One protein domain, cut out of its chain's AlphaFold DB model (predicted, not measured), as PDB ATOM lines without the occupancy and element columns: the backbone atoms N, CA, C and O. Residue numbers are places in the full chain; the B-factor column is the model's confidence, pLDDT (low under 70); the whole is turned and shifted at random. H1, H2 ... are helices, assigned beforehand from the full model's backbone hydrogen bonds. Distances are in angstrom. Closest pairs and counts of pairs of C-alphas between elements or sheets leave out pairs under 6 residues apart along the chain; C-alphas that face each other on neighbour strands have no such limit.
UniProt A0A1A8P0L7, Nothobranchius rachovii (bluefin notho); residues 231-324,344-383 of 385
ATOM      1  N   TYR A 231     166.583 167.258 163.127       79.19
ATOM      2  CA  TYR A 231     166.279 165.843 163.374       79.19
ATOM      3  C   TYR A 231     167.303 165.128 164.275       79.19
ATOM      4  O   TYR A 231     167.042 164.015 164.712       79.19
ATOM      5  N   LEU A 232     168.458 165.747 164.554       83.75
ATOM      6  CA  LEU A 232     169.446 165.247 165.518       83.75
ATOM      7  C   LEU A 232     169.194 165.771 166.940       83.75
ATOM      8  O   LEU A 232     169.817 165.314 167.899       83.75
ATOM      9  N   CYS A 233     168.299 166.747 167.102       89.19
ATOM     10  CA  CYS A 233     167.982 167.335 168.393       89.19
ATOM     11  C   CYS A 233     166.943 166.484 169.116       89.19
ATOM     12  O   CYS A 233     165.782 166.865 169.184       89.19
ATOM     13  N   HIS A 234     167.362 165.350 169.673       93.81
ATOM     14  CA  HIS A 234     166.482 164.511 170.485       93.81
ATOM     15  C   HIS A 234     166.230 165.108 171.877       93.81
ATOM     16  O   HIS A 234     167.136 165.666 172.507       93.81
ATOM     17  N   GLN A 235     165.002 164.942 172.369       95.69
ATOM     18  CA  GLN A 235     164.610 165.264 173.734       95.69
ATOM     19  C   GLN A 235     165.360 164.336 174.697       95.69
ATOM     20  O   GLN A 235     165.174 163.116 174.689       95.69
ATOM     21  N   LYS A 236     166.202 164.910 175.559       94.62
ATOM     22  CA  LYS A 236     166.982 164.155 176.550       94.62
ATOM     23  C   LYS A 236     166.061 163.550 177.615       94.62
ATOM     24  O   LYS A 236     165.005 164.124 177.878       94.62
ATOM     25  N   PRO A 237     166.440 162.441 178.282       92.12
ATOM     26  CA  PRO A 237     165.676 161.887 179.401       92.12
ATOM     27  C   PRO A 237     165.364 162.951 180.463       92.12
ATOM     28  O   PRO A 237     166.267 163.661 180.899       92.12
ATOM     29  N   ASN A 238     164.100 163.044 180.884       86.38
ATOM     30  CA  ASN A 238     163.593 164.027 181.858       86.38
ATOM     31  C   ASN A 238     163.758 165.514 181.467       86.38
ATOM     32  O   ASN A 238     163.591 166.383 182.318       86.38
ATOM     33  N   GLU A 239     164.079 165.825 180.209       93.94
ATOM     34  CA  GLU A 239     164.126 167.206 179.721       93.94
ATOM     35  C   GLU A 239     162.720 167.784 179.573       93.94
ATOM     36  O   GLU A 239     161.837 167.143 178.988       93.94
ATOM     37  N   SER A 240     162.541 169.005 180.084       93.94
ATOM     38  CA  SER A 240     161.262 169.698 180.028       93.94
ATOM     39  C   SER A 240     160.915 170.150 178.607       93.94
ATOM     40  O   SER A 240     161.800 170.398 177.783       93.94
ATOM     41  N   MET A 241     159.627 170.330 178.305       93.38
ATOM     42  CA  MET A 241     159.204 170.928 177.032       93.38
ATOM     43  C   MET A 241     159.706 172.365 176.902       93.38
ATOM     44  O   MET A 241     160.072 172.780 175.803       93.38
ATOM     45  N   THR A 242     159.791 173.102 178.013       90.00
ATOM     46  CA  THR A 242     160.345 174.462 178.034       90.00
ATOM     47  C   THR A 242     161.830 174.533 177.686       90.00
ATOM     48  O   THR A 242     162.249 175.565 177.173       90.00
ATOM     49  N   ASP A 243     162.602 173.460 177.884       92.25
ATOM     50  CA  ASP A 243     164.026 173.405 177.514       92.25
ATOM     51  C   ASP A 243     164.245 172.780 176.128       92.25
ATOM     52  O   ASP A 243     165.093 173.224 175.348       92.25
ATOM     53  N   PHE A 244     163.463 171.751 175.796       94.38
ATOM     54  CA  PHE A 244     163.578 171.014 174.541       94.38
ATOM     55  C   PHE A 244     163.096 171.821 173.326       94.38
ATOM     56  O   PHE A 244     163.799 171.927 172.318       94.38
ATOM     57  N   LEU A 245     161.892 172.399 173.410       91.25
ATOM     58  CA  LEU A 245     161.242 173.058 172.276       91.25
ATOM     59  C   LEU A 245     162.028 174.266 171.738       91.25
ATOM     60  O   LEU A 245     162.106 174.383 170.513       91.25
ATOM     61  N   PRO A 246     162.658 175.135 172.562       88.06
ATOM     62  CA  PRO A 246     163.471 176.233 172.042       88.06
ATOM     63  C   PRO A 246     164.700 175.746 171.283       88.06
ATOM     64  O   PRO A 246     164.975 176.250 170.198       88.06
ATOM     65  N   ARG A 247     165.395 174.721 171.795       89.38
ATOM     66  CA  ARG A 247     166.557 174.125 171.118       89.38
ATOM     67  C   ARG A 247     166.181 173.543 169.759       89.38
ATOM     68  O   ARG A 247     166.870 173.779 168.768       89.38
ATOM     69  N   PHE A 248     165.064 172.820 169.700       88.12
ATOM     70  CA  PHE A 248     164.549 172.290 168.441       88.12
ATOM     71  C   PHE A 248     164.142 173.423 167.481       88.12
ATOM     72  O   PHE A 248     164.539 173.413 166.313       88.12
ATOM     73  N   LYS A 249     163.403 174.433 167.973       82.12
ATOM     74  CA  LYS A 249     162.961 175.591 167.176       82.12
ATOM     75  C   LYS A 249     164.147 176.385 166.631       82.12
ATOM     76  O   LYS A 249     164.112 176.782 165.476       82.12
ATOM     77  N   GLN A 250     165.208 176.573 167.412       78.12
ATOM     78  CA  GLN A 250     166.421 177.273 166.984       78.12
ATOM     79  C   GLN A 250     167.068 176.591 165.770       78.12
ATOM     80  O   GLN A 250     167.392 177.249 164.781       78.12
ATOM     81  N   LEU A 251     167.188 175.261 165.800       77.56
ATOM     82  CA  LEU A 251     167.730 174.496 164.676       77.56
ATOM     83  C   LEU A 251     166.807 174.539 163.448       77.56
ATOM     84  O   LEU A 251     167.301 174.587 162.322       77.56
ATOM     85  N   MET A 252     165.485 174.589 163.640       74.06
ATOM     86  CA  MET A 252     164.501 174.736 162.554       74.06
ATOM     87  C   MET A 252     164.489 176.138 161.922       74.06
ATOM     88  O   MET A 252     164.505 176.262 160.695       74.06
ATOM     89  N   ASN A 253     164.489 177.188 162.745       63.50
ATOM     90  CA  ASN A 253     164.444 178.592 162.324       63.50
ATOM     91  C   ASN A 253     165.732 179.037 161.619       63.50
ATOM     92  O   ASN A 253     165.707 179.997 160.855       63.50
ATOM     93  N   SER A 254     166.838 178.303 161.790       59.56
ATOM     94  CA  SER A 254     168.045 178.472 160.966       59.56
ATOM     95  C   SER A 254     167.830 178.117 159.485       59.56
ATOM     96  O   SER A 254     168.769 178.165 158.693       59.56
ATOM     97  N   VAL A 255     166.623 177.690 159.096       56.16
ATOM     98  CA  VAL A 255     166.340 177.153 157.763       56.16
ATOM     99  C   VAL A 255     164.980 177.573 157.215       56.16
ATOM    100  O   VAL A 255     164.866 177.819 156.020       56.16
ATOM    101  N   TYR A 256     163.945 177.656 158.044       60.22
ATOM    102  CA  TYR A 256     162.588 177.950 157.587       60.22
ATOM    103  C   TYR A 256     162.028 179.178 158.309       60.22
ATOM    104  O   TYR A 256     162.163 179.303 159.521       60.22
ATOM    105  N   ASP A 257     161.387 180.073 157.555       54.97
ATOM    106  CA  ASP A 257     160.670 181.246 158.087       54.97
ATOM    107  C   ASP A 257     159.190 180.932 158.378       54.97
ATOM    108  O   ASP A 257     158.465 181.780 158.881       54.97
ATOM    109  N   GLU A 258     158.713 179.723 158.052       55.41
ATOM    110  CA  GLU A 258     157.297 179.380 158.178       55.41
ATOM    111  C   GLU A 258     157.042 178.263 159.188       55.41
ATOM    112  O   GLU A 258     157.543 177.144 159.072       55.41
ATOM    113  N   ASP A 259     156.158 178.574 160.136       57.03
ATOM    114  CA  ASP A 259     155.609 177.681 161.157       57.03
ATOM    115  C   ASP A 259     154.817 176.479 160.582       57.03
ATOM    116  O   ASP A 259     154.327 175.657 161.357       57.03
ATOM    117  N   LEU A 260     154.657 176.376 159.253       54.19
ATOM    118  CA  LEU A 260     153.609 175.591 158.584       54.19
ATOM    119  C   LEU A 260     154.053 174.331 157.826       54.19
ATOM    120  O   LEU A 260     153.203 173.677 157.226       54.19
ATOM    121  N   ALA A 261     155.331 173.951 157.804       61.25
ATOM    122  CA  ALA A 261     155.714 172.767 157.030       61.25
ATOM    123  C   ALA A 261     155.294 171.463 157.756       61.25
ATOM    124  O   ALA A 261     155.758 171.228 158.874       61.25
ATOM    125  N   PRO A 262     154.504 170.554 157.141       63.66
ATOM    126  CA  PRO A 262     154.186 169.244 157.730       63.66
ATOM    127  C   PRO A 262     155.435 168.424 158.097       63.66
ATOM    128  O   PRO A 262     155.430 167.643 159.050       63.66
ATOM    129  N   SER A 263     156.542 168.649 157.379       69.81
ATOM    130  CA  SER A 263     157.858 168.082 157.685       69.81
ATOM    131  C   SER A 263     158.410 168.538 159.040       69.81
ATOM    132  O   SER A 263     159.093 167.762 159.702       69.81
ATOM    133  N   THR A 264     158.088 169.751 159.500       76.38
ATOM    134  CA  THR A 264     158.506 170.271 160.811       76.38
ATOM    135  C   THR A 264     157.899 169.461 161.945       76.38
ATOM    136  O   THR A 264     158.606 169.078 162.876       76.38
ATOM    137  N   ILE A 265     156.601 169.169 161.862       80.50
ATOM    138  CA  ILE A 265     155.903 168.400 162.893       80.50
ATOM    139  C   ILE A 265     156.368 166.947 162.895       80.50
ATOM    140  O   ILE A 265     156.600 166.382 163.961       80.50
ATOM    141  N   LEU A 266     156.588 166.366 161.713       80.00
ATOM    142  CA  LEU A 266     157.161 165.028 161.607       80.00
ATOM    143  C   LEU A 266     158.553 164.959 162.256       80.00
ATOM    144  O   LEU A 266     158.804 164.068 163.066       80.00
ATOM    145  N   ASN A 267     159.427 165.928 161.969       84.19
ATOM    146  CA  ASN A 267     160.755 166.008 162.579       84.19
ATOM    147  C   ASN A 267     160.671 166.178 164.101       84.19
ATOM    148  O   ASN A 267     161.400 165.505 164.827       84.19
ATOM    149  N   LEU A 268     159.756 167.023 164.591       88.31
ATOM    150  CA  LEU A 268     159.512 167.195 166.024       88.31
ATOM    151  C   LEU A 268     159.123 165.861 166.669       88.31
ATOM    152  O   LEU A 268     159.680 165.485 167.694       88.31
ATOM    153  N   MET A 269     158.208 165.116 166.048       87.25
ATOM    154  CA  MET A 269     157.743 163.826 166.558       87.25
ATOM    155  C   MET A 269     158.837 162.760 166.614       87.25
ATOM    156  O   MET A 269     158.807 161.933 167.519       87.25
ATOM    157  N   ILE A 270     159.783 162.773 165.672       87.69
ATOM    158  CA  ILE A 270     160.960 161.886 165.671       87.69
ATOM    159  C   ILE A 270     161.941 162.268 166.791       87.69
ATOM    160  O   ILE A 270     162.640 161.418 167.336       87.69
ATOM    161  N   CYS A 271     161.990 163.552 167.138       92.44
ATOM    162  CA  CYS A 271     162.907 164.080 168.138       92.44
ATOM    163  C   CYS A 271     162.389 163.961 169.576       92.44
ATOM    164  O   CYS A 271     163.189 163.957 170.508       92.44
ATOM    165  N   LEU A 272     161.075 163.871 169.780       94.69
ATOM    166  CA  LEU A 272     160.481 163.647 171.098       94.69
ATOM    167  C   LEU A 272     160.854 162.266 171.655       94.69
ATOM    168  O   LEU A 272     161.080 161.319 170.907       94.69
ATOM    169  N   GLN A 273     160.841 162.124 172.982       94.62
ATOM    170  CA  GLN A 273     160.908 160.797 173.597       94.62
ATOM    171  C   GLN A 273     159.713 159.942 173.147       94.62
ATOM    172  O   GLN A 273     158.587 160.439 173.088       94.62
ATOM    173  N   ASP A 274     159.928 158.641 172.923       93.38
ATOM    174  CA  ASP A 274     158.935 157.732 172.319       93.38
ATOM    175  C   ASP A 274     157.536 157.834 172.944       93.38
ATOM    176  O   ASP A 274     156.535 157.985 172.250       93.38
ATOM    177  N   HIS A 275     157.462 157.814 174.277       91.75
ATOM    178  CA  HIS A 275     156.196 157.867 175.011       91.75
ATOM    179  C   HIS A 275     155.509 159.236 174.925       91.75
ATOM    180  O   HIS A 275     154.280 159.314 174.949       91.75
ATOM    181  N   VAL A 276     156.286 160.318 174.813       94.12
ATOM    182  CA  VAL A 276     155.761 161.671 174.588       94.12
ATOM    183  C   VAL A 276     155.202 161.761 173.171       94.12
ATOM    184  O   VAL A 276     154.079 162.231 172.987       94.12
ATOM    185  N   ALA A 277     155.938 161.244 172.181       92.06
ATOM    186  CA  ALA A 277     155.504 161.189 170.790       92.06
ATOM    187  C   ALA A 277     154.234 160.339 170.614       92.06
ATOM    188  O   ALA A 277     153.325 160.749 169.897       92.06
ATOM    189  N   GLU A 278     154.130 159.184 171.278       87.88
ATOM    190  CA  GLU A 278     152.923 158.347 171.279       87.88
ATOM    191  C   GLU A 278     151.707 159.090 171.835       87.88
ATOM    192  O   GLU A 278     150.659 159.124 171.189       87.88
ATOM    193  N   LEU A 279     151.845 159.739 172.995       84.44
ATOM    194  CA  LEU A 279     150.752 160.521 173.573       84.44
ATOM    195  C   LEU A 279     150.355 161.696 172.670       84.44
ATOM    196  O   LEU A 279     149.170 162.000 172.525       84.44
ATOM    197  N   PHE A 280     151.339 162.347 172.052       86.25
ATOM    198  CA  PHE A 280     151.115 163.451 171.130       86.25
ATOM    199  C   PHE A 280     150.386 162.993 169.853       86.25
ATOM    200  O   PHE A 280     149.434 163.647 169.435       86.25
ATOM    201  N   LYS A 281     150.727 161.825 169.290       81.31
ATOM    202  CA  LYS A 281     150.057 161.231 168.111       81.31
ATOM    203  C   LYS A 281     148.577 160.934 168.327       81.31
ATOM    204  O   LYS A 281     147.798 161.025 167.387       81.31
ATOM    205  N   LEU A 282     148.189 160.581 169.551       72.50
ATOM    206  CA  LEU A 282     146.795 160.279 169.894       72.50
ATOM    207  C   LEU A 282     145.907 161.526 169.969       72.50
ATOM    208  O   LEU A 282     144.702 161.426 170.200       72.50
ATOM    209  N   THR A 283     146.480 162.715 169.784       64.25
ATOM    210  CA  THR A 283     145.691 163.931 169.670       64.25
ATOM    211  C   THR A 283     145.070 164.045 168.282       64.25
ATOM    212  O   THR A 283     145.732 163.863 167.265       64.25
ATOM    213  N   ASN A 284     143.766 164.328 168.238       61.28
ATOM    214  CA  ASN A 284     143.061 164.545 166.983       61.28
ATOM    215  C   ASN A 284     143.437 165.926 166.429       61.28
ATOM    216  O   ASN A 284     142.819 166.941 166.753       61.28
ATOM    217  N   ILE A 285     144.521 165.936 165.661       67.50
ATOM    218  CA  ILE A 285     145.126 167.098 165.026       67.50
ATOM    219  C   ILE A 285     144.927 166.976 163.515       67.50
ATOM    220  O   ILE A 285     145.169 165.922 162.926       67.50
ATOM    221  N   ASN A 286     144.558 168.082 162.866       70.44
ATOM    222  CA  ASN A 286     144.714 168.183 161.420       70.44
ATOM    223  C   ASN A 286     146.186 168.459 161.083       70.44
ATOM    224  O   ASN A 286     146.606 169.612 161.012       70.44
ATOM    225  N   TRP A 287     146.962 167.397 160.870       70.69
ATOM    226  CA  TRP A 287     148.411 167.471 160.638       70.69
ATOM    227  C   TRP A 287     148.813 168.297 159.409       70.69
ATOM    228  O   TRP A 287     149.949 168.752 159.337       70.69
ATOM    229  N   LEU A 288     147.898 168.517 158.458       69.00
ATOM    230  CA  LEU A 288     148.170 169.305 157.251       69.00
ATOM    231  C   LEU A 288     148.245 170.810 157.518       69.00
ATOM    232  O   LEU A 288     148.889 171.525 156.758       69.00
ATOM    233  N   SER A 289     147.582 171.290 158.570       70.38
ATOM    234  CA  SER A 289     147.545 172.711 158.933       70.38
ATOM    235  C   SER A 289     148.153 172.988 160.304       70.38
ATOM    236  O   SER A 289     148.046 174.110 160.788       70.38
ATOM    237  N   TYR A 290     148.717 171.970 160.961       75.12
ATOM    238  CA  TYR A 290     149.208 172.089 162.326       75.12
ATOM    239  C   TYR A 290     150.606 172.687 162.355       75.12
ATOM    240  O   TYR A 290     151.535 172.172 161.732       75.12
ATOM    241  N   THR A 291     150.747 173.772 163.098       78.31
ATOM    242  CA  THR A 291     151.977 174.553 163.160       78.31
ATOM    243  C   THR A 291     152.889 174.115 164.297       78.31
ATOM    244  O   THR A 291     152.446 173.529 165.291       78.31
ATOM    245  N   PHE A 292     154.181 174.446 164.195       83.50
ATOM    246  CA  PHE A 292     155.123 174.199 165.291       83.50
ATOM    247  C   PHE A 292     154.663 174.864 166.595       83.50
ATOM    248  O   PHE A 292     154.712 174.245 167.654       83.50
ATOM    249  N   ASN A 293     154.180 176.107 166.527       80.81
ATOM    250  CA  ASN A 293     153.732 176.833 167.715       80.81
ATOM    251  C   ASN A 293     152.517 176.156 168.369       80.81
ATOM    252  O   ASN A 293     152.462 176.056 169.593       80.81
ATOM    253  N   GLU A 294     151.569 175.636 167.587       80.69
ATOM    254  CA  GLU A 294     150.449 174.859 168.132       80.69
ATOM    255  C   GLU A 294     150.929 173.571 168.812       80.69
ATOM    256  O   GLU A 294     150.484 173.261 169.922       80.69
ATOM    257  N   ALA A 295     151.887 172.864 168.202       85.25
ATOM    258  CA  ALA A 295     152.514 171.687 168.797       85.25
ATOM    259  C   ALA A 295     153.245 172.012 170.105       85.25
ATOM    260  O   ALA A 295     153.040 171.324 171.106       85.25
ATOM    261  N   ALA A 296     154.036 173.085 170.125       87.19
ATOM    262  CA  ALA A 296     154.764 173.554 171.298       87.19
ATOM    263  C   ALA A 296     153.812 173.860 172.464       87.19
ATOM    264  O   ALA A 296     153.955 173.305 173.555       87.19
ATOM    265  N   VAL A 297     152.767 174.655 172.209       82.25
ATOM    266  CA  VAL A 297     151.729 174.968 173.203       82.25
ATOM    267  C   VAL A 297     151.072 173.691 173.723       82.25
ATOM    268  O   VAL A 297     150.853 173.541 174.927       82.25
ATOM    269  N   ARG A 298     150.753 172.748 172.833       83.56
ATOM    270  CA  ARG A 298     150.091 171.499 173.213       83.56
ATOM    271  C   ARG A 298     150.970 170.633 174.111       83.56
ATOM    272  O   ARG A 298     150.458 170.096 175.096       83.56
ATOM    273  N   LEU A 299     152.248 170.502 173.773       89.62
ATOM    274  CA  LEU A 299     153.234 169.735 174.528       89.62
ATOM    275  C   LEU A 299     153.480 170.345 175.914       89.62
ATOM    276  O   LEU A 299     153.400 169.627 176.910       89.62
ATOM    277  N   GLU A 300     153.635 171.668 176.013       88.06
ATOM    278  CA  GLU A 300     153.711 172.370 177.305       88.06
ATOM    279  C   GLU A 300     152.466 172.135 178.174       88.06
ATOM    280  O   GLU A 300     152.552 172.016 179.395       88.06
ATOM    281  N   VAL A 301     151.275 172.084 177.566       81.88
ATOM    282  CA  VAL A 301     150.029 171.809 178.297       81.88
ATOM    283  C   VAL A 301     150.001 170.376 178.836       81.88
ATOM    284  O   VAL A 301     149.517 170.166 179.950       81.88
ATOM    285  N   LEU A 302     150.507 169.396 178.081       84.12
ATOM    286  CA  LEU A 302     150.644 168.013 178.559       84.12
ATOM    287  C   LEU A 302     151.620 167.932 179.738       84.12
ATOM    288  O   LEU A 302     151.321 167.280 180.741       84.12
ATOM    289  N   GLU A 303     152.751 168.630 179.641       88.38
ATOM    290  CA  GLU A 303     153.750 168.713 180.705       88.38
ATOM    291  C   GLU A 303     153.182 169.345 181.979       88.38
ATOM    292  O   GLU A 303     153.222 168.728 183.040       88.38
ATOM    293  N   LYS A 304     152.568 170.530 181.875       84.69
ATOM    294  CA  LYS A 304     151.992 171.257 183.024       84.69
ATOM    295  C   LYS A 304     150.879 170.494 183.733       84.69
ATOM    296  O   LYS A 304     150.616 170.735 184.905       84.69
ATOM    297  N   ARG A 305     150.215 169.576 183.034       78.50
ATOM    298  CA  ARG A 305     149.217 168.673 183.617       78.50
ATOM    299  C   ARG A 305     149.805 167.412 184.237       78.50
ATOM    300  O   ARG A 305     149.059 166.530 184.661       78.50
ATOM    301  N   GLY A 306     151.123 167.294 184.248       84.06
ATOM    302  CA  GLY A 306     151.808 166.146 184.801       84.06
ATOM    303  C   GLY A 306     151.637 164.879 183.965       84.06
ATOM    304  O   GLY A 306     151.843 163.776 184.469       84.06
ATOM    305  N   MET A 307     151.224 164.989 182.696       85.50
ATOM    306  CA  MET A 307     151.028 163.825 181.820       85.50
ATOM    307  C   MET A 307     152.357 163.283 181.279       85.50
ATOM    308  O   MET A 307     152.406 162.145 180.811       85.50
ATOM    309  N   LEU A 308     153.423 164.086 181.369       89.94
ATOM    310  CA  LEU A 308     154.782 163.768 180.922       89.94
ATOM    311  C   LEU A 308     155.768 163.552 182.091       89.94
ATOM    312  O   LEU A 308     156.964 163.454 181.864       89.94
ATOM    313  N   GLU A 309     155.286 163.464 183.341       86.19
ATOM    314  CA  GLU A 309     156.137 163.326 184.545       86.19
ATOM    315  C   GLU A 309     157.050 162.094 184.526       86.19
ATOM    316  O   GLU A 309     158.126 162.101 185.113       86.19
ATOM    317  N   SER A 310     156.590 160.995 183.924       90.31
ATOM    318  CA  SER A 310     157.394 159.785 183.777       90.31
ATOM    319  C   SER A 310     156.882 158.915 182.641       90.31
ATOM    320  O   SER A 310     155.671 158.793 182.434       90.31
ATOM    321  N   LYS A 311     157.804 158.184 182.007       92.12
ATOM    322  CA  LYS A 311     157.495 157.181 180.978       92.12
ATOM    323  C   LYS A 311     156.364 156.234 181.398       92.12
ATOM    324  O   LYS A 311     155.457 155.974 180.614       92.12
ATOM    325  N   LYS A 312     156.373 155.752 182.649       93.00
ATOM    326  CA  LYS A 312     155.340 154.838 183.173       93.00
ATOM    327  C   LYS A 312     153.953 155.488 183.200       93.00
ATOM    328  O   LYS A 312     152.989 154.865 182.759       93.00
ATOM    329  N   LYS A 313     153.848 156.722 183.706       89.12
ATOM    330  CA  LYS A 313     152.578 157.459 183.790       89.12
ATOM    331  C   LYS A 313     152.046 157.783 182.395       89.12
ATOM    332  O   LYS A 313     150.876 157.531 182.120       89.12
ATOM    333  N   THR A 314     152.911 158.259 181.503       88.75
ATOM    334  CA  THR A 314     152.540 158.587 180.121       88.75
ATOM    335  C   THR A 314     152.037 157.358 179.369       88.75
ATOM    336  O   THR A 314     150.957 157.408 178.791       88.75
ATOM    337  N   LEU A 315     152.739 156.222 179.448       89.75
ATOM    338  CA  LEU A 315     152.308 154.982 178.793       89.75
ATOM    339  C   LEU A 315     150.991 154.430 179.361       89.75
ATOM    340  O   LEU A 315     150.196 153.862 178.617       89.75
ATOM    341  N   ALA A 316     150.726 154.599 180.661       85.25
ATOM    342  CA  ALA A 316     149.436 154.226 181.244       85.25
ATOM    343  C   ALA A 316     148.286 155.071 180.667       85.25
ATOM    344  O   ALA A 316     147.224 154.535 180.354       85.25
ATOM    345  N   ILE A 317     148.517 156.373 180.466       80.75
ATOM    346  CA  ILE A 317     147.559 157.270 179.810       80.75
ATOM    347  C   ILE A 317     147.353 156.855 178.346       80.75
ATOM    348  O   ILE A 317     146.211 156.720 177.920       80.75
ATOM    349  N   VAL A 318     148.433 156.610 177.596       80.81
ATOM    350  CA  VAL A 318     148.385 156.143 176.195       80.81
ATOM    351  C   VAL A 318     147.524 154.886 176.074       80.81
ATOM    352  O   VAL A 318     146.587 154.870 175.279       80.81
ATOM    353  N   LYS A 319     147.766 153.877 176.922       84.06
ATOM    354  CA  LYS A 319     146.973 152.640 176.945       84.06
ATOM    355  C   LYS A 319     145.493 152.904 177.212       84.06
ATOM    356  O   LYS A 319     144.663 152.396 176.471       84.06
ATOM    357  N   LYS A 320     145.167 153.736 178.211       77.69
ATOM    358  CA  LYS A 320     143.776 154.089 178.556       77.69
ATOM    359  C   LYS A 320     143.050 154.800 177.406       77.69
ATOM    360  O   LYS A 320     141.857 154.608 177.213       77.69
ATOM    361  N   LEU A 321     143.762 155.619 176.632       70.38
ATOM    362  CA  LEU A 321     143.197 156.308 175.469       70.38
ATOM    363  C   LEU A 321     143.016 155.375 174.267       70.38
ATOM    364  O   LEU A 321     142.038 155.515 173.539       70.38
ATOM    365  N   GLN A 322     143.942 154.436 174.059       72.19
ATOM    366  CA  GLN A 322     143.895 153.470 172.957       72.19
ATOM    367  C   GLN A 322     142.874 152.354 173.183       72.19
ATOM    368  O   GLN A 322     142.229 151.935 172.224       72.19
ATOM    369  N   SER A 323     142.717 151.869 174.420       68.81
ATOM    370  CA  SER A 323     141.785 150.777 174.721       68.81
ATOM    371  C   SER A 323     140.320 151.205 174.626       68.81
ATOM    372  O   SER A 323     139.444 150.354 174.508       68.81
ATOM    373  N   GLY A 324     140.032 152.513 174.658       53.78
ATOM    374  CA  GLY A 324     138.659 153.020 174.671       53.78
ATOM    375  C   GLY A 324     137.856 152.545 175.888       53.78
ATOM    376  O   GLY A 324     136.633 152.671 175.892       53.78
ATOM    377  N   GLY A 344     130.516 161.737 173.013       54.69
ATOM    378  CA  GLY A 344     130.906 163.041 172.488       54.69
ATOM    379  C   GLY A 344     132.415 163.205 172.474       54.69
ATOM    380  O   GLY A 344     133.085 162.881 173.451       54.69
ATOM    381  N   MET A 345     132.941 163.683 171.351       57.19
ATOM    382  CA  MET A 345     134.323 164.130 171.240       57.19
ATOM    383  C   MET A 345     134.432 165.523 171.867       57.19
ATOM    384  O   MET A 345     133.591 166.395 171.634       57.19
ATOM    385  N   CYS A 346     135.459 165.741 172.675       65.75
ATOM    386  CA  CYS A 346     135.763 167.043 173.231       65.75
ATOM    387  C   CYS A 346     136.126 168.020 172.110       65.75
ATOM    388  O   CYS A 346     137.124 167.837 171.428       65.75
ATOM    389  N   TYR A 347     135.375 169.106 171.958       56.12
ATOM    390  CA  TYR A 347     135.641 170.112 170.926       56.12
ATOM    391  C   TYR A 347     136.858 171.013 171.215       56.12
ATOM    392  O   TYR A 347     137.258 171.774 170.343       56.12
ATOM    393  N   SER A 348     137.465 170.944 172.409       57.28
ATOM    394  CA  SER A 348     138.701 171.690 172.724       57.28
ATOM    395  C   SER A 348     139.981 170.924 172.413       57.28
ATOM    396  O   SER A 348     140.975 171.539 172.050       57.28
ATOM    397  N   CYS A 349     139.985 169.602 172.595       60.12
ATOM    398  CA  CYS A 349     141.177 168.776 172.385       60.12
ATOM    399  C   CYS A 349     140.982 167.627 171.392       60.12
ATOM    400  O   CYS A 349     141.949 166.945 171.071       60.12
ATOM    401  N   GLY A 350     139.758 167.399 170.917       53.78
ATOM    402  CA  GLY A 350     139.422 166.336 169.972       53.78
ATOM    403  C   GLY A 350     139.418 164.926 170.575       53.78
ATOM    404  O   GLY A 350     139.397 163.953 169.832       53.78
ATOM    405  N   TRP A 351     139.471 164.795 171.905       54.78
ATOM    406  CA  TRP A 351     139.576 163.509 172.616       54.78
ATOM    407  C   TRP A 351     138.205 162.999 173.072       54.78
ATOM    408  O   TRP A 351     137.317 163.791 173.383       54.78
ATOM    409  N   HIS A 352     138.028 161.680 173.152       58.25
ATOM    410  CA  HIS A 352     136.816 161.059 173.701       58.25
ATOM    411  C   HIS A 352     136.884 160.929 175.234       58.25
ATOM    412  O   HIS A 352     137.953 161.021 175.835       58.25
ATOM    413  N   GLY A 353     135.729 160.735 175.879       62.81
ATOM    414  CA  GLY A 353     135.645 160.445 177.318       62.81
ATOM    415  C   GLY A 353     135.493 161.657 178.247       62.81
ATOM    416  O   GLY A 353     135.363 161.466 179.451       62.81
ATOM    417  N   HIS A 354     135.462 162.892 177.731       66.69
ATOM    418  CA  HIS A 354     135.201 164.108 178.521       66.69
ATOM    419  C   HIS A 354     134.637 165.250 177.651       66.69
ATOM    420  O   HIS A 354     134.753 165.231 176.426       66.69
ATOM    421  N   TRP A 355     134.021 166.267 178.263       64.06
ATOM    422  CA  TRP A 355     133.558 167.479 177.558       64.06
ATOM    423  C   TRP A 355     134.628 168.579 177.591       64.06
ATOM    424  O   TRP A 355     135.496 168.557 178.446       64.06
ATOM    425  N   ALA A 356     134.568 169.595 176.725       59.97
ATOM    426  CA  ALA A 356     135.557 170.691 176.705       59.97
ATOM    427  C   ALA A 356     135.814 171.371 178.058       59.97
ATOM    428  O   ALA A 356     136.946 171.720 178.384       59.97
ATOM    429  N   ARG A 357     134.771 171.513 178.882       51.97
ATOM    430  CA  ARG A 357     134.876 172.061 180.246       51.97
ATOM    431  C   ARG A 357     135.645 171.147 181.205       51.97
ATOM    432  O   ARG A 357     136.181 171.613 182.195       51.97
ATOM    433  N   GLU A 358     135.701 169.865 180.878       53.19
ATOM    434  CA  GLU A 358     136.385 168.787 181.592       53.19
ATOM    435  C   GLU A 358     137.668 168.368 180.839       53.19
ATOM    436  O   GLU A 358     138.296 167.371 181.189       53.19
ATOM    437  N   CYS A 359     138.051 169.089 179.770       60.34
ATOM    438  CA  CYS A 359     139.172 168.697 178.924       60.34
ATOM    439  C   CYS A 359     140.472 168.761 179.726       60.34
ATOM    440  O   CYS A 359     140.859 169.823 180.211       60.34
ATOM    441  N   PRO A 360     141.243 167.664 179.780       55.00
ATOM    442  CA  PRO A 360     142.596 167.676 180.296       55.00
ATOM    443  C   PRO A 360     143.542 168.393 179.314       55.00
ATOM    444  O   PRO A 360     144.749 168.255 179.403       55.00
ATOM    445  N   ALA A 361     143.036 169.183 178.366       50.84
ATOM    446  CA  ALA A 361     143.783 170.212 177.649       50.84
ATOM    447  C   ALA A 361     143.214 171.631 177.879       50.84
ATOM    448  O   ALA A 361     143.898 172.595 177.559       50.84
ATOM    449  N   SER A 362     142.027 171.813 178.480       36.81
ATOM    450  CA  SER A 362     141.401 173.134 178.604       36.81
ATOM    451  C   SER A 362     142.012 173.966 179.731       36.81
ATOM    452  O   SER A 362     141.753 173.757 180.905       36.81
ATOM    453  N   PHE A 363     142.898 174.880 179.361       39.44
ATOM    454  CA  PHE A 363     142.706 176.296 179.650       39.44
ATOM    455  C   PHE A 363     143.159 177.058 178.413       39.44
ATOM    456  O   PHE A 363     144.160 176.724 177.782       39.44
ATOM    457  N   SER A 364     142.353 178.050 178.064       38.38
ATOM    458  CA  SER A 364     142.585 179.077 177.062       38.38
ATOM    459  C   SER A 364     143.951 179.733 177.241       38.38
ATOM    460  O   SER A 364     144.096 180.729 177.942       38.38
ATOM    461  N   ILE A 365     144.955 179.204 176.563       38.81
ATOM    462  CA  ILE A 365     146.005 180.052 176.028       38.81
ATOM    463  C   ILE A 365     145.456 180.437 174.670       38.81
ATOM    464  O   ILE A 365     145.258 179.554 173.837       38.81
ATOM    465  N   GLN A 366     145.110 181.708 174.463       37.91
ATOM    466  CA  GLN A 366     144.795 182.160 173.113       37.91
ATOM    467  C   GLN A 366     145.989 181.744 172.242       37.91
ATOM    468  O   GLN A 366     147.090 182.230 172.509       37.91
ATOM    469  N   PRO A 367     145.826 180.844 171.251       41.12
ATOM    470  CA  PRO A 367     146.960 180.316 170.491       41.12
ATOM    471  C   PRO A 367     147.803 181.449 169.901       41.12
ATOM    472  O   PRO A 367     149.024 181.380 169.881       41.12
ATOM    473  N   LYS A 368     147.138 182.560 169.554       41.72
ATOM    474  CA  LYS A 368     147.750 183.799 169.078       41.72
ATOM    475  C   LYS A 368     148.658 184.490 170.102       41.72
ATOM    476  O   LYS A 368     149.707 184.966 169.702       41.72
ATOM    477  N   GLN A 369     148.305 184.542 171.390       45.34
ATOM    478  CA  GLN A 369     149.117 185.234 172.405       45.34
ATOM    479  C   GLN A 369     150.380 184.448 172.765       45.34
ATOM    480  O   GLN A 369     151.454 185.034 172.797       45.34
ATOM    481  N   ARG A 370     150.300 183.122 172.948       45.00
ATOM    482  CA  ARG A 370     151.507 182.329 173.242       45.00
ATOM    483  C   ARG A 370     152.361 182.049 172.003       45.00
ATOM    484  O   ARG A 370     153.573 181.959 172.135       45.00
ATOM    485  N   ALA A 371     151.780 181.983 170.802       44.72
ATOM    486  CA  ALA A 371     152.573 182.025 169.569       44.72
ATOM    487  C   ALA A 371     153.329 183.360 169.440       44.72
ATOM    488  O   ALA A 371     154.492 183.366 169.044       44.72
ATOM    489  N   LEU A 372     152.710 184.478 169.850       46.84
ATOM    490  CA  LEU A 372     153.379 185.779 169.933       46.84
ATOM    491  C   LEU A 372     154.515 185.764 170.969       46.84
ATOM    492  O   LEU A 372     155.609 186.199 170.639       46.84
ATOM    493  N   GLU A 373     154.294 185.206 172.166       53.03
ATOM    494  CA  GLU A 373     155.338 185.027 173.195       53.03
ATOM    495  C   GLU A 373     156.492 184.143 172.696       53.03
ATOM    496  O   GLU A 373     157.652 184.442 172.953       53.03
ATOM    497  N   TRP A 374     156.204 183.068 171.955       48.72
ATOM    498  CA  TRP A 374     157.222 182.206 171.348       48.72
ATOM    499  C   TRP A 374     158.015 182.912 170.248       48.72
ATOM    500  O   TRP A 374     159.211 182.662 170.106       48.72
ATOM    501  N   ASN A 375     157.372 183.782 169.470       48.03
ATOM    502  CA  ASN A 375     158.048 184.604 168.469       48.03
ATOM    503  C   ASN A 375     158.866 185.727 169.131       48.03
ATOM    504  O   ASN A 375     159.985 185.979 168.703       48.03
ATOM    505  N   GLN A 376     158.374 186.332 170.216       48.84
ATOM    506  CA  GLN A 376     159.102 187.331 171.010       48.84
ATOM    507  C   GLN A 376     160.306 186.728 171.738       48.84
ATOM    508  O   GLN A 376     161.398 187.264 171.628       48.84
ATOM    509  N   ARG A 377     160.160 185.571 172.391       50.09
ATOM    510  CA  ARG A 377     161.286 184.867 173.027       50.09
ATOM    511  C   ARG A 377     162.317 184.387 172.012       50.09
ATOM    512  O   ARG A 377     163.506 184.447 172.288       50.09
ATOM    513  N   ALA A 378     161.890 183.944 170.829       39.56
ATOM    514  CA  ALA A 378     162.827 183.629 169.753       39.56
ATOM    515  C   ALA A 378     163.630 184.867 169.318       39.56
ATOM    516  O   ALA A 378     164.812 184.730 169.033       39.56
ATOM    517  N   LEU A 379     163.021 186.059 169.321       38.66
ATOM    518  CA  LEU A 379     163.712 187.326 169.067       38.66
ATOM    519  C   LEU A 379     164.619 187.739 170.244       38.66
ATOM    520  O   LEU A 379     165.741 188.167 170.016       38.66
ATOM    521  N   GLU A 380     164.215 187.554 171.501       37.25
ATOM    522  CA  GLU A 380     165.058 187.857 172.676       37.25
ATOM    523  C   GLU A 380     166.333 186.998 172.720       37.25
ATOM    524  O   GLU A 380     167.404 187.492 173.063       37.25
ATOM    525  N   TRP A 381     166.257 185.736 172.291       36.25
ATOM    526  CA  TRP A 381     167.420 184.844 172.193       36.25
ATOM    527  C   TRP A 381     168.295 185.098 170.955       36.25
ATOM    528  O   TRP A 381     169.394 184.556 170.872       36.25
ATOM    529  N   THR A 382     167.857 185.942 170.011       34.09
ATOM    530  CA  THR A 382     168.739 186.467 168.947       34.09
ATOM    531  C   THR A 382     169.622 187.634 169.412       34.09
ATOM    532  O   THR A 382     170.523 188.021 168.671       34.09
ATOM    533  N   TYR A 383     169.416 188.131 170.643       29.77
ATOM    534  CA  TYR A 383     170.163 189.221 171.292       29.77
ATOM    535  C   TYR A 383     170.924 188.773 172.556       29.77
ATOM    536  O   TYR A 383     171.128 189.566 173.474       29.77
TER     537      TYR A 383
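What this domain is: This is residues 231 to 324 and 344 to 383 of the 385 residues of a protein of Nothobranchius rachovii (bluefin notho) (UniProt A0A1A8P0L7). H4 forms the middle of a helical body, with H1 beside it, H6 across it, and H3 and H5 paired on the side away from H6. 134 residues are printed, with six named helices, H1 to H6: all helix. The whole is compact, radius of gyration of the C-alphas 14.8 A, spans 45 by 30 by 25 A.

Where its parts are: H1 is residues 241 to 253, from C-alpha 241 at (159.204, 170.928, 177.032), H2 262 to 271, H3 274 to 281, H4 292 to 304, H5 311 to 323, H6 367 to 383, 24.9 A long, to C-alpha 383 at (170.163, 189.221, 171.292).

How they stand to each other: H1 touches the hub H4 with residues 241 to 245 alone. H6 touches H4 about perpendicular, at 80 degrees, with residues 367 to 374 alone. H2 only just touches H4, only at their ends, with 3 C-alpha pairs within 8 A. H3 touches H5, closest C-alphas Leu 279 and Val 318, 5.6 A. O i to N i+4 pairs within hydrogen-bond range: 7 of 9 in H1, 12 of 13 in H6, every pair in H2 to H5.

The domain as a whole: Residues 325 to 343 are cut out; C-alphas 324 and 344 are 12.9 A apart. In the printed part 57 residues have pLDDT under 70, among them residues 344 to 383.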